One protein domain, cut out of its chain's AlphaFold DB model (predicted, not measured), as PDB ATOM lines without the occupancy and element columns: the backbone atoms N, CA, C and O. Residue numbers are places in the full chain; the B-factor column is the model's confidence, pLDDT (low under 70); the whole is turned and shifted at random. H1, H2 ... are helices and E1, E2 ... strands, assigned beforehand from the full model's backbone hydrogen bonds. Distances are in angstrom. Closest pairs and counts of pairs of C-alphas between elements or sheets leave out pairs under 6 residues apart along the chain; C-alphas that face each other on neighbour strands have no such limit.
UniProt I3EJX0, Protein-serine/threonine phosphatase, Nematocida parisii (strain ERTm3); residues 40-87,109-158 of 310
ATOM      1  N   LYS A  40     227.621 214.315 185.885       90.56
ATOM      2  CA  LYS A  40     228.576 214.660 184.821       90.56
ATOM      3  C   LYS A  40     228.459 216.109 184.372       90.56
ATOM      4  O   LYS A  40     229.408 216.649 183.811       90.56
ATOM      5  N   ARG A  41     227.336 216.770 184.656       88.31
ATOM      6  CA  ARG A  41     227.160 218.196 184.377       88.31
ATOM      7  C   ARG A  41     228.127 219.064 185.186       88.31
ATOM      8  O   ARG A  41     228.603 220.081 184.691       88.31
ATOM      9  N   LEU A  42     228.409 218.657 186.422       90.12
ATOM     10  CA  LEU A  42     229.377 219.309 187.305       90.12
ATOM     11  C   LEU A  42     230.766 218.679 187.193       90.12
ATOM     12  O   LEU A  42     231.777 219.379 187.218       90.12
ATOM     13  N   PHE A  43     230.810 217.356 187.060       93.38
ATOM     14  CA  PHE A  43     232.027 216.559 187.130       93.38
ATOM     15  C   PHE A  43     232.113 215.603 185.931       93.38
ATOM     16  O   PHE A  43     231.957 214.392 186.095       93.38
ATOM     17  N   PRO A  44     232.371 216.111 184.710       91.00
ATOM     18  CA  PRO A  44     232.246 215.331 183.474       91.00
ATOM     19  C   PRO A  44     233.212 214.147 183.383       91.00
ATOM     20  O   PRO A  44     232.924 213.158 182.714       91.00
ATOM     21  N   THR A  45     234.367 214.245 184.041       90.19
ATOM     22  CA  THR A  45     235.451 213.258 183.933       90.19
ATOM     23  C   THR A  45     235.822 212.603 185.258       90.19
ATOM     24  O   THR A  45     236.463 211.554 185.252       90.19
ATOM     25  N   ASN A  46     235.464 213.200 186.399       91.56
ATOM     26  CA  ASN A  46     235.890 212.706 187.704       91.56
ATOM     27  C   ASN A  46     234.901 213.062 188.820       91.56
ATOM     28  O   ASN A  46     235.005 214.120 189.436       91.56
ATOM     29  N   SER A  47     234.011 212.122 189.130       93.88
ATOM     30  CA  SER A  47     233.077 212.176 190.258       93.88
ATOM     31  C   SER A  47     233.534 211.350 191.470       93.88
ATOM     32  O   SER A  47     232.745 211.078 192.371       93.88
ATOM     33  N   LYS A  48     234.811 210.936 191.532       94.06
ATOM     34  CA  LYS A  48     235.296 210.004 192.572       94.06
ATOM     35  C   LYS A  48     235.147 210.531 194.001       94.06
ATOM     36  O   LYS A  48     235.070 209.749 194.942       94.06
ATOM     37  N   HIS A  49     235.123 211.847 194.166       94.50
ATOM     38  CA  HIS A  49     235.120 212.552 195.449       94.50
ATOM     39  C   HIS A  49     233.790 213.277 195.718       94.50
ATOM     40  O   HIS A  49     233.745 214.204 196.522       94.50
ATOM     41  N   VAL A  50     232.722 212.901 195.009       96.81
ATOM     42  CA  VAL A  50     231.436 213.601 195.040       96.81
ATOM     43  C   VAL A  50     230.401 212.738 195.745       96.81
ATOM     44  O   VAL A  50     230.146 211.609 195.335       96.81
ATOM     45  N   VAL A  51     229.772 213.294 196.773       97.75
ATOM     46  CA  VAL A  51     228.577 212.727 197.407       97.75
ATOM     47  C   VAL A  51     227.400 213.636 197.083       97.75
ATOM     48  O   VAL A  51     227.540 214.859 197.113       97.75
ATOM     49  N   ILE A  52     226.258 213.040 196.756       97.88
ATOM     50  CA  ILE A  52     225.005 213.749 196.493       97.88
ATOM     51  C   ILE A  52     224.066 213.493 197.671       97.88
ATOM     52  O   ILE A  52     223.902 212.343 198.068       97.88
ATOM     53  N   LEU A  53     223.458 214.552 198.205       97.56
ATOM     54  CA  LEU A  53     222.331 214.465 199.134       97.56
ATOM     55  C   LEU A  53     221.073 214.872 198.373       97.56
ATOM     56  O   LEU A  53     221.007 215.993 197.871       97.56
ATOM     57  N   ASP A  54     220.114 213.966 198.266       96.00
ATOM     58  CA  ASP A  54     218.818 214.214 197.635       96.00
ATOM     59  C   ASP A  54     217.811 213.226 198.222       96.00
ATOM     60  O   ASP A  54     218.158 212.079 198.516       96.00
ATOM     61  N   ASP A  55     216.580 213.676 198.396       93.25
ATOM     62  CA  ASP A  55     215.449 212.865 198.846       93.25
ATOM     63  C   ASP A  55     214.870 212.001 197.715       93.25
ATOM     64  O   ASP A  55     214.173 211.020 197.965       93.25
ATOM     65  N   ARG A  56     215.220 212.326 196.465       91.50
ATOM     66  CA  ARG A  56     214.759 211.647 195.254       91.50
ATOM     67  C   ARG A  56     215.902 210.939 194.514       91.50
ATOM     68  O   ARG A  56     216.664 211.571 193.779       91.50
ATOM     69  N   PRO A  57     216.053 209.610 194.662       94.00
ATOM     70  CA  PRO A  57     217.057 208.847 193.918       94.00
ATOM     71  C   PRO A  57     216.789 208.716 192.418       94.00
ATOM     72  O   PRO A  57     217.726 208.599 191.624       94.00
ATOM     73  N   ASP A  58     215.518 208.744 192.032       90.50
ATOM     74  CA  ASP A  58     215.038 208.611 190.660       90.50
ATOM     75  C   ASP A  58     215.523 209.754 189.765       90.50
ATOM     76  O   ASP A  58     216.037 209.496 188.678       90.50
ATOM     77  N   VAL A  59     215.485 211.003 190.247       90.69
ATOM     78  CA  VAL A  59     215.952 212.162 189.462       90.69
ATOM     79  C   VAL A  59     217.458 212.140 189.202       90.69
ATOM     80  O   VAL A  59     217.935 212.895 188.364       90.69
ATOM     81  N   TRP A  60     218.211 211.293 189.904       93.50
ATOM     82  CA  TRP A  60     219.642 211.073 189.689       93.50
ATOM     83  C   TRP A  60     219.946 209.753 188.970       93.50
ATOM     84  O   TRP A  60     221.113 209.378 188.866       93.50
ATOM     85  N   GLY A  61     218.928 209.014 188.518       93.50
ATOM     86  CA  GLY A  61     219.106 207.717 187.867       93.50
ATOM     87  C   GLY A  61     219.748 206.664 188.775       93.50
ATOM     88  O   GLY A  61     220.499 205.820 188.289       93.50
ATOM     89  N   PHE A  62     219.497 206.728 190.090       95.19
ATOM     90  CA  PHE A  62     220.017 205.773 191.076       95.19
ATOM     91  C   PHE A  62     221.552 205.607 191.028       95.19
ATOM     92  O   PHE A  62     222.081 204.494 191.095       95.19
ATOM     93  N   VAL A  63     222.297 206.711 190.900       96.50
ATOM     94  CA  VAL A  63     223.770 206.676 190.935       96.50
ATOM     95  C   VAL A  63     224.311 206.299 192.314       96.50
ATOM     96  O   VAL A  63     223.816 206.722 193.359       96.50
ATOM     97  N   ASP A  64     225.416 205.557 192.325       97.25
ATOM     98  CA  ASP A  64     226.039 205.079 193.562       97.25
ATOM     99  C   ASP A  64     226.567 206.227 194.454       97.25
ATOM    100  O   ASP A  64     226.609 206.065 195.671       97.25
ATOM    101  N   ASN A  65     226.869 207.405 193.885       97.69
ATOM    102  CA  ASN A  65     227.274 208.625 194.606       97.69
ATOM    103  C   ASN A  65     226.175 209.244 195.495       97.69
ATOM    104  O   ASN A  65     226.472 210.150 196.277       97.69
ATOM    105  N   LEU A  66     224.921 208.808 195.352       97.69
ATOM    106  CA  LEU A  66     223.801 209.324 196.129       97.69
ATOM    107  C   LEU A  66     223.767 208.711 197.531       97.69
ATOM    108  O   LEU A  66     223.723 207.486 197.690       97.69
ATOM    109  N   TYR A  67     223.730 209.583 198.531       97.81
ATOM    110  CA  TYR A  67     223.326 209.292 199.895       97.81
ATOM    111  C   TYR A  67     221.864 209.757 200.037       97.81
ATOM    112  O   TYR A  67     221.628 210.969 200.057       97.81
ATOM    113  N   PRO A  68     220.882 208.836 200.066       95.75
ATOM    114  CA  PRO A  68     219.479 209.209 200.198       95.75
ATOM    115  C   PRO A  68     219.224 209.846 201.565       95.75
ATOM    116  O   PRO A  68     219.749 209.377 202.577       95.75
ATOM    117  N   ILE A  69     218.421 210.905 201.582       95.19
ATOM    118  CA  ILE A  69     217.962 211.567 202.808       95.19
ATOM    119  C   ILE A  69     216.446 211.463 202.904       95.19
ATOM    120  O   ILE A  69     215.766 211.373 201.881       95.19
ATOM    121  N   ARG A  70     215.907 211.480 204.120       92.38
ATOM    122  CA  ARG A  70     214.455 211.520 204.302       92.38
ATOM    123  C   ARG A  70     213.870 212.819 203.717       92.38
ATOM    124  O   ARG A  70     214.412 213.890 204.005       92.38
ATOM    125  N   PRO A  71     212.766 212.756 202.946       90.12
ATOM    126  CA  PRO A  71     212.019 213.947 202.559       90.12
ATOM    127  C   PRO A  71     211.593 214.759 203.789       90.12
ATOM    128  O   PRO A  71     211.114 214.203 204.779       90.12
ATOM    129  N   TYR A  72     211.774 216.079 203.732       88.06
ATOM    130  CA  TYR A  72     211.463 216.968 204.848       88.06
ATOM    131  C   TYR A  72     210.054 217.547 204.713       88.06
ATOM    132  O   TYR A  72     209.821 218.459 203.919       88.06
ATOM    133  N   TYR A  73     209.134 217.046 205.535       82.94
ATOM    134  CA  TYR A  73     207.759 217.527 205.612       82.94
ATOM    135  C   TYR A  73     207.570 218.387 206.859       82.94
ATOM    136  O   TYR A  73     207.325 217.885 207.954       82.94
ATOM    137  N   TYR A  74     207.713 219.702 206.696       81.00
ATOM    138  CA  TYR A  74     207.321 220.671 207.726       81.00
ATOM    139  C   TYR A  74     205.899 221.181 207.500       81.00
ATOM    140  O   TYR A  74     205.131 221.300 208.447       81.00
ATOM    141  N   PHE A  75     205.550 221.439 206.240       81.62
ATOM    142  CA  PHE A  75     204.196 221.773 205.820       81.62
ATOM    143  C   PHE A  75     203.527 220.530 205.222       81.62
ATOM    144  O   PHE A  75     204.213 219.706 204.621       81.62
ATOM    145  N   GLN A  76     202.198 220.440 205.287       71.94
ATOM    146  CA  GLN A  76     201.363 219.449 204.585       71.94
ATOM    147  C   GLN A  76     201.378 219.626 203.051       71.94
ATOM    148  O   GLN A  76     200.574 219.042 202.334       71.94
ATOM    149  N   THR A  77     202.297 220.445 202.537       73.19
ATOM    150  CA  THR A  77     202.517 220.685 201.116       73.19
ATOM    151  C   THR A  77     203.700 219.862 200.618       73.19
ATOM    152  O   THR A  77     204.794 219.941 201.176       73.19
ATOM    153  N   ASP A  78     203.493 219.144 199.518       75.06
ATOM    154  CA  ASP A  78     204.545 218.419 198.807       75.06
ATOM    155  C   ASP A  78     205.509 219.345 198.029       75.06
ATOM    156  O   ASP A  78     205.404 220.575 198.054       75.06
ATOM    157  N   ASP A  79     206.487 218.769 197.314       79.44
ATOM    158  CA  ASP A  79     207.460 219.535 196.520       79.44
ATOM    159  C   ASP A  79     206.775 220.372 195.423       79.44
ATOM    160  O   ASP A  79     206.495 219.913 194.310       79.44
ATOM    161  N   ILE A  80     206.603 221.664 195.709       82.88
ATOM    162  CA  ILE A  80     206.063 222.677 194.791       82.88
ATOM    163  C   ILE A  80     206.912 222.873 193.524       82.88
ATOM    164  O   ILE A  80     206.469 223.486 192.552       82.88
ATOM    165  N   ASN A  81     208.161 222.401 193.533       80.94
ATOM    166  CA  ASN A  81     209.084 222.462 192.409       80.94
ATOM    167  C   ASN A  81     209.266 221.102 191.723       80.94
ATOM    168  O   ASN A  81     210.183 220.969 190.894       80.94
ATOM    169  N   SER A  82     208.433 220.115 192.043       79.94
ATOM    170  CA  SER A  82     208.430 218.815 191.380       79.94
ATOM    171  C   SER A  82     208.048 218.961 189.897       79.94
ATOM    172  O   SER A  82     207.336 219.904 189.519       79.94
ATOM    173  N   PRO A  83     208.548 218.076 189.014       74.69
ATOM    174  CA  PRO A  83     208.123 218.031 187.613       74.69
ATOM    175  C   PRO A  83     206.598 218.028 187.466       74.69
ATOM    176  O   PRO A  83     206.051 218.762 186.640       74.69
ATOM    177  N   GLU A  84     205.932 217.255 188.320       73.81
ATOM    178  CA  GLU A  84     204.497 217.018 188.330       73.81
ATOM    179  C   GLU A  84     203.730 218.303 188.672       73.81
ATOM    180  O   GLU A  84     202.870 218.733 187.894       73.81
ATOM    181  N   ALA A  85     204.111 218.993 189.756       73.25
ATOM    182  CA  ALA A  85     203.496 220.261 190.157       73.25
ATOM    183  C   ALA A  85     203.606 221.331 189.055       73.25
ATOM    184  O   ALA A  85     202.666 222.079 188.768       73.25
ATOM    185  N   LEU A  86     204.754 221.388 188.376       69.94
ATOM    186  CA  LEU A  86     205.019 222.375 187.329       69.94
ATOM    187  C   LEU A  86     204.303 222.056 186.013       69.94
ATOM    188  O   LEU A  86     203.914 222.975 185.287       69.94
ATOM    189  N   GLN A  87     204.130 220.776 185.685       68.62
ATOM    190  CA  GLN A  87     203.375 220.351 184.509       68.62
ATOM    191  C   GLN A  87     201.863 220.529 184.714       68.62
ATOM    192  O   GLN A  87     201.177 220.982 183.792       68.62
ATOM    193  N   LYS A 109     200.275 239.887 207.138       75.19
ATOM    194  CA  LYS A 109     201.142 238.941 207.865       75.19
ATOM    195  C   LYS A 109     200.366 237.908 208.699       75.19
ATOM    196  O   LYS A 109     200.874 236.811 208.890       75.19
ATOM    197  N   ASN A 110     199.189 238.255 209.214       79.75
ATOM    198  CA  ASN A 110     198.409 237.364 210.072       79.75
ATOM    199  C   ASN A 110     197.779 236.229 209.262       79.75
ATOM    200  O   ASN A 110     197.830 235.097 209.720       79.75
ATOM    201  N   ASP A 111     197.307 236.505 208.043       76.44
ATOM    202  CA  ASP A 111     196.779 235.472 207.136       76.44
ATOM    203  C   ASP A 111     197.852 234.408 206.827       76.44
ATOM    204  O   ASP A 111     197.578 233.212 206.794       76.44
ATOM    205  N   LEU A 112     199.109 234.842 206.652       73.75
ATOM    206  CA  LEU A 112     200.244 233.938 206.448       73.75
ATOM    207  C   LEU A 112     200.550 233.104 207.700       73.75
ATOM    208  O   LEU A 112     200.875 231.929 207.579       73.75
ATOM    209  N   ILE A 113     200.469 233.702 208.893       78.38
ATOM    210  CA  ILE A 113     200.692 232.983 210.157       78.38
ATOM    211  C   ILE A 113     199.599 231.933 210.372       78.38
ATOM    212  O   ILE A 113     199.923 230.805 210.712       78.38
ATOM    213  N   GLU A 114     198.335 232.268 210.114       80.06
ATOM    214  CA  GLU A 114     197.218 231.330 210.258       80.06
ATOM    215  C   GLU A 114     197.336 230.143 209.289       80.06
ATOM    216  O   GLU A 114     197.053 229.005 209.665       80.06
ATOM    217  N   LEU A 115     197.801 230.384 208.057       72.38
ATOM    218  CA  LEU A 115     198.095 229.306 207.115       72.38
ATOM    219  C   LEU A 115     199.268 228.446 207.594       72.38
ATOM    220  O   LEU A 115     199.169 227.229 207.553       72.38
ATOM    221  N   ILE A 116     200.360 229.057 208.066       76.25
ATOM    222  CA  ILE A 116     201.495 228.318 208.638       76.25
ATOM    223  C   ILE A 116     201.006 227.433 209.788       76.25
ATOM    224  O   ILE A 116     201.291 226.246 209.789       76.25
ATOM    225  N   ASP A 117     200.214 227.963 210.718       77.56
ATOM    226  CA  ASP A 117     199.693 227.188 211.851       77.56
ATOM    227  C   ASP A 117     198.781 226.028 211.411       77.56
ATOM    228  O   ASP A 117     198.733 224.998 212.083       77.56
ATOM    229  N   ARG A 118     198.072 226.175 210.284       76.88
ATOM    230  CA  ARG A 118     197.212 225.133 209.704       76.88
ATOM    231  C   ARG A 118     198.000 224.057 208.960       76.88
ATOM    232  O   ARG A 118     197.705 222.876 209.104       76.88
ATOM    233  N   GLU A 119     198.960 224.477 208.145       73.19
ATOM    234  CA  GLU A 119     199.709 223.608 207.237       73.19
ATOM    235  C   GLU A 119     200.911 222.958 207.926       73.19
ATOM    236  O   GLU A 119     201.408 221.944 207.450       73.19
ATOM    237  N   CYS A 120     201.414 223.507 209.034       76.56
ATOM    238  CA  CYS A 120     202.541 222.927 209.758       76.56
ATOM    239  C   CYS A 120     202.176 221.597 210.420       76.56
ATOM    240  O   CYS A 120     201.233 221.499 211.208       76.56
ATOM    241  N   ILE A 121     202.999 220.577 210.195       68.31
ATOM    242  CA  ILE A 121     202.934 219.323 210.941       68.31
ATOM    243  C   ILE A 121     203.446 219.594 212.365       68.31
ATOM    244  O   ILE A 121     204.570 220.050 212.567       68.31
ATOM    245  N   LEU A 122     202.621 219.307 213.378       58.22
ATOM    246  CA  LEU A 122     202.908 219.626 214.789       58.22
ATOM    247  C   LEU A 122     204.028 218.768 215.414       58.22
ATOM    248  O   LEU A 122     204.426 218.991 216.561       58.22
ATOM    249  N   THR A 123     204.552 217.784 214.686       61.78
ATOM    250  CA  THR A 123     205.662 216.932 215.120       61.78
ATOM    251  C   THR A 123     206.995 217.581 214.745       61.78
ATOM    252  O   THR A 123     207.640 217.228 213.769       61.78
ATOM    253  N   TYR A 124     207.433 218.548 215.550       61.66
ATOM    254  CA  TYR A 124     208.634 219.356 215.284       61.66
ATOM    255  C   TYR A 124     209.977 218.620 215.416       61.66
ATOM    256  O   TYR A 124     211.033 219.235 215.245       61.66
ATOM    257  N   PHE A 125     209.976 217.340 215.792       70.31
ATOM    258  CA  PHE A 125     211.211 216.610 216.048       70.31
ATOM    259  C   PHE A 125     211.700 215.899 214.786       70.31
ATOM    260  O   PHE A 125     211.368 214.741 214.543       70.31
ATOM    261  N   ASP A 126     212.529 216.600 214.015       83.44
ATOM    262  CA  ASP A 126     213.329 216.038 212.928       83.44
ATOM    263  C   ASP A 126     214.811 216.040 213.339       83.44
ATOM    264  O   ASP A 126     215.360 217.071 213.738       83.44
ATOM    265  N   ASN A 127     215.456 214.875 213.273       89.88
ATOM    266  CA  ASN A 127     216.887 214.713 213.548       89.88
ATOM    267  C   ASN A 127     217.669 214.165 212.343       89.88
ATOM    268  O   ASN A 127     218.756 213.604 212.503       89.88
ATOM    269  N   GLU A 128     217.128 214.312 211.134       91.69
ATOM    270  CA  GLU A 128     217.699 213.735 209.920       91.69
ATOM    271  C   GLU A 128     219.075 214.329 209.612       91.69
ATOM    272  O   GLU A 128     220.031 213.595 209.365       91.69
ATOM    273  N   LEU A 129     219.239 215.650 209.727       94.31
ATOM    274  CA  LEU A 129     220.530 216.299 209.466       94.31
ATOM    275  C   LEU A 129     221.645 215.832 210.415       94.31
ATOM    276  O   LEU A 129     222.812 215.794 210.017       94.31
ATOM    277  N   GLU A 130     221.312 215.449 211.650       94.25
ATOM    278  CA  GLU A 130     222.282 214.886 212.595       94.25
ATOM    279  C   GLU A 130     222.754 213.498 212.135       94.25
ATOM    280  O   GLU A 130     223.962 213.233 212.087       94.25
ATOM    281  N   LYS A 131     221.815 212.643 211.712       93.88
ATOM    282  CA  LYS A 131     222.101 211.312 211.155       93.88
ATOM    283  C   LYS A 131     222.926 211.412 209.873       93.88
ATOM    284  O   LYS A 131     223.964 210.759 209.759       93.88
ATOM    285  N   VAL A 132     222.521 212.286 208.948       95.88
ATOM    286  CA  VAL A 132     223.226 212.542 207.685       95.88
ATOM    287  C   VAL A 132     224.646 213.035 207.950       95.88
ATOM    288  O   VAL A 132     225.593 212.519 207.360       95.88
ATOM    289  N   LEU A 133     224.845 213.978 208.878       97.06
ATOM    290  CA  LEU A 133     226.185 214.450 209.232       97.06
ATOM    291  C   LEU A 133     227.069 213.320 209.778       97.06
ATOM    292  O   LEU A 133     228.255 213.258 209.441       97.06
ATOM    293  N   SER A 134     226.516 212.437 210.613       96.69
ATOM    294  CA  SER A 134     227.237 211.262 211.109       96.69
ATOM    295  C   SER A 134     227.655 210.342 209.958       96.69
ATOM    296  O   SER A 134     228.842 210.044 209.812       96.69
ATOM    297  N   GLY A 135     226.719 209.976 209.078       96.00
ATOM    298  CA  GLY A 135     226.993 209.121 207.919       96.00
ATOM    299  C   GLY A 135     228.015 209.726 206.950       96.00
ATOM    300  O   GLY A 135     228.939 209.044 206.502       96.00
ATOM    301  N   LEU A 136     227.936 211.032 206.682       97.06
ATOM    302  CA  LEU A 136     228.905 211.732 205.834       97.06
ATOM    303  C   LEU A 136     230.316 211.735 206.426       97.06
ATOM    304  O   LEU A 136     231.288 211.593 205.682       97.06
ATOM    305  N   LYS A 137     230.456 211.863 207.751       97.88
ATOM    306  CA  LYS A 137     231.762 211.760 208.421       97.88
ATOM    307  C   LYS A 137     232.368 210.370 208.266       97.88
ATOM    308  O   LYS A 137     233.580 210.264 208.070       97.88
ATOM    309  N   GLU A 138     231.556 209.317 208.315       96.62
ATOM    310  CA  GLU A 138     232.026 207.953 208.056       96.62
ATOM    311  C   GLU A 138     232.511 207.791 206.615       96.62
ATOM    312  O   GLU A 138     233.638 207.349 206.400       96.62
ATOM    313  N   VAL A 139     231.699 208.204 205.633       96.94
ATOM    314  CA  VAL A 139     232.049 208.131 204.201       96.94
ATOM    315  C   VAL A 139     233.327 208.919 203.917       96.94
ATOM    316  O   VAL A 139     234.232 208.419 203.252       96.94
ATOM    317  N   HIS A 140     233.436 210.129 204.467       97.12
ATOM    318  CA  HIS A 140     234.633 210.956 204.364       97.12
ATOM    319  C   HIS A 140     235.859 210.247 204.957       97.12
ATOM    320  O   HIS A 140     236.910 210.179 204.321       97.12
ATOM    321  N   THR A 141     235.737 209.702 206.169       97.31
ATOM    322  CA  THR A 141     236.838 208.996 206.842       97.31
ATOM    323  C   THR A 141     237.303 207.791 206.028       97.31
ATOM    324  O   THR A 141     238.506 207.602 205.837       97.31
ATOM    325  N   GLU A 142     236.370 207.000 205.499       96.94
ATOM    326  CA  GLU A 142     236.673 205.827 204.681       96.94
ATOM    327  C   GLU A 142     237.329 206.207 203.346       96.94
ATOM    328  O   GLU A 142     238.324 205.590 202.960       96.94
ATOM    329  N   PHE A 143     236.850 207.266 202.684       96.75
ATOM    330  CA  PHE A 143     237.427 207.785 201.441       96.75
ATOM    331  C   PHE A 143     238.911 208.132 201.607       96.75
ATOM    332  O   PHE A 143     239.760 207.644 200.857       96.75
ATOM    333  N   PHE A 144     239.248 208.908 202.642       96.31
ATOM    334  CA  PHE A 144     240.635 209.302 202.903       96.31
ATOM    335  C   PHE A 144     241.512 208.157 203.431       96.31
ATOM    336  O   PHE A 144     242.733 208.221 203.290       96.31
ATOM    337  N   SER A 145     240.916 207.102 203.996       96.38
ATOM    338  CA  SER A 145     241.660 205.961 204.548       96.38
ATOM    339  C   SER A 145     241.924 204.847 203.530       96.38
ATOM    340  O   SER A 145     242.903 204.119 203.670       96.38
ATOM    341  N   THR A 146     241.065 204.677 202.519       92.12
ATOM    342  CA  THR A 146     241.061 203.471 201.662       92.12
ATOM    343  C   THR A 146     241.402 203.718 200.191       92.12
ATOM    344  O   THR A 146     241.524 202.751 199.441       92.12
ATOM    345  N   GLN A 147     241.553 204.978 199.760       86.50
ATOM    346  CA  GLN A 147     241.723 205.379 198.348       86.50
ATOM    347  C   GLN A 147     240.598 204.906 197.399       86.50
ATOM    348  O   GLN A 147     240.738 205.013 196.178       86.50
ATOM    349  N   GLN A 148     239.484 204.390 197.928       94.19
ATOM    350  CA  GLN A 148     238.290 204.071 197.142       94.19
ATOM    351  C   GLN A 148     237.534 205.352 196.796       94.19
ATOM    352  O   GLN A 148     237.587 206.331 197.538       94.19
ATOM    353  N   ASP A 149     236.811 205.351 195.678       96.56
ATOM    354  CA  ASP A 149     235.887 206.441 195.387       96.56
ATOM    355  C   ASP A 149     234.628 206.383 196.265       96.56
ATOM    356  O   ASP A 149     234.210 205.338 196.767       96.56
ATOM    357  N   THR A 150     234.026 207.555 196.447       97.06
ATOM    358  CA  THR A 150     232.799 207.769 197.228       97.06
ATOM    359  C   THR A 150     231.635 206.898 196.757       97.06
ATOM    360  O   THR A 150     230.913 206.366 197.597       97.06
ATOM    361  N   ALA A 151     231.485 206.687 195.446       97.25
ATOM    362  CA  ALA A 151     230.451 205.826 194.879       97.25
ATOM    363  C   ALA A 151     230.601 204.373 195.356       97.25
ATOM    364  O   ALA A 151     229.644 203.772 195.835       97.25
ATOM    365  N   SER A 152     231.813 203.821 195.299       97.56
ATOM    366  CA  SER A 152     232.112 202.459 195.745       97.56
ATOM    367  C   SER A 152     231.876 202.270 197.245       97.56
ATOM    368  O   SER A 152     231.366 201.229 197.662       97.56
ATOM    369  N   ILE A 153     232.229 203.273 198.052       98.00
ATOM    370  CA  ILE A 153     231.995 203.274 199.503       98.00
ATOM    371  C   ILE A 153     230.491 203.277 199.795       98.00
ATOM    372  O   ILE A 153     229.992 202.421 200.526       98.00
ATOM    373  N   LEU A 154     229.756 204.209 199.185       97.94
ATOM    374  CA  LEU A 154     228.312 204.333 199.372       97.94
ATOM    375  C   LEU A 154     227.567 203.102 198.876       97.94
ATOM    376  O   LEU A 154     226.671 202.633 199.566       97.94
ATOM    377  N   LYS A 155     227.965 202.528 197.737       97.44
ATOM    378  CA  LYS A 155     227.399 201.277 197.231       97.44
ATOM    379  C   LYS A 155     227.465 200.172 198.279       97.44
ATOM    380  O   LYS A 155     226.443 199.576 198.589       97.44
ATOM    381  N   LYS A 156     228.643 199.941 198.870       96.81
ATOM    382  CA  LYS A 156     228.826 198.928 199.922       96.81
ATOM    383  C   LYS A 156     227.965 199.215 201.146       96.81
ATOM    384  O   LYS A 156     227.331 198.301 201.660       96.81
ATOM    385  N   LYS A 157     227.927 200.471 201.599       96.31
ATOM    386  CA  LYS A 157     227.086 200.889 202.732       96.31
ATOM    387  C   LYS A 157     225.588 200.720 202.440       96.31
ATOM    388  O   LYS A 157     224.840 200.405 203.354       96.31
ATOM    389  N   LYS A 158     225.169 200.878 201.181       96.94
ATOM    390  CA  LYS A 158     223.785 200.707 200.723       96.94
ATOM    391  C   LYS A 158     223.372 199.256 200.487       96.94
ATOM    392  O   LYS A 158     222.182 199.037 200.317       96.94
TER     393      LYS A 158
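What this domain is: This is residues 40 to 87 and 109 to 158 of the 310 residues of the protein "Protein-serine/threonine phosphatase" of Nematocida parisii (strain ERTm3) (UniProt I3EJX0). A small body at one end of an elongated shape is made of the long helix H3, the shorter helix H4 and a tiny two-strand sheet, E1 beside E2, while H1 and H2 lie far from that body, H1 at the end of the long link from E2 and H2 joined to H3 by a short link of 8 residues. H3 and H4 meet near the end of H3, H4 lies close by E2, and residues 109 to 114 of H2 stick out free. The printed part has 98 residues, with two named strands followed by four named helices, in the order E1 E2 H1 H2 H3 H4; the sheet's order is E1, E2, parallel, and the class is mostly helix. The whole is loose, with a radius of gyration of the C-alphas of 17.6 A and spans of 55 by 33 by 22 A.

How they stand to each other: Begin at the sheet, where E1, residues 52 to 54, and E2, residues 66 to 68, are parallel neighbours at 33 degrees. C-alphas 52 and 66 face each other at 4.6 A, and N 67 and O 52 are within hydrogen-bond range at 2.8 A. Next look at H4, residues 150 to 158: its closest C-alpha pair with E2 is Tyr 67 and Leu 154, 7.1 A apart. H3, residues 128 to 146, touches H4 with its residues 139 to 143 alone; the closest C-alphas, of Phe 143 and Thr 150, are 6.3 A apart. H3 and H4 run opposite ways at a steep tilt of 58 degrees. E2 and H3 are near each other, with 5 pairs of C-alphas within 10 A. H1, residues 83 to 87, and H2, residues 109 to 119, are apart from each other, and each touches no helix. In H1, H2, H3 and H4 every O i to N i+4 pair is within hydrogen-bond range.

Where its parts are: Find C-alpha 52 at (225.005, 213.749, 196.493), where E1 begins; it is 6.3 A long, and E2 5.9 A. H1 measures 6.1 A. H2 starts at C-alpha 109, (201.142, 238.941, 207.865), and runs 15.4 A. H3, the longest helix, covers 26.8 A, and H4 runs 12.0 A to C-alpha 158 at (223.785, 200.707, 200.723).

The domain as a whole: The two C-alphas farthest apart, those of Asn 110 and Thr 146, are 55.1 A from each other. Residues 88 to 108 are not printed, and C-alphas 87 and 109 are 29.9 A apart across this cut. The links E1 to E2 and E2 to H1 are long, H2 to H3 is short, and H3 to H4 is tight. The mean pLDDT of the printed part is 88.0; look for values under 70 at residues 86 to 87 and 121 to 124.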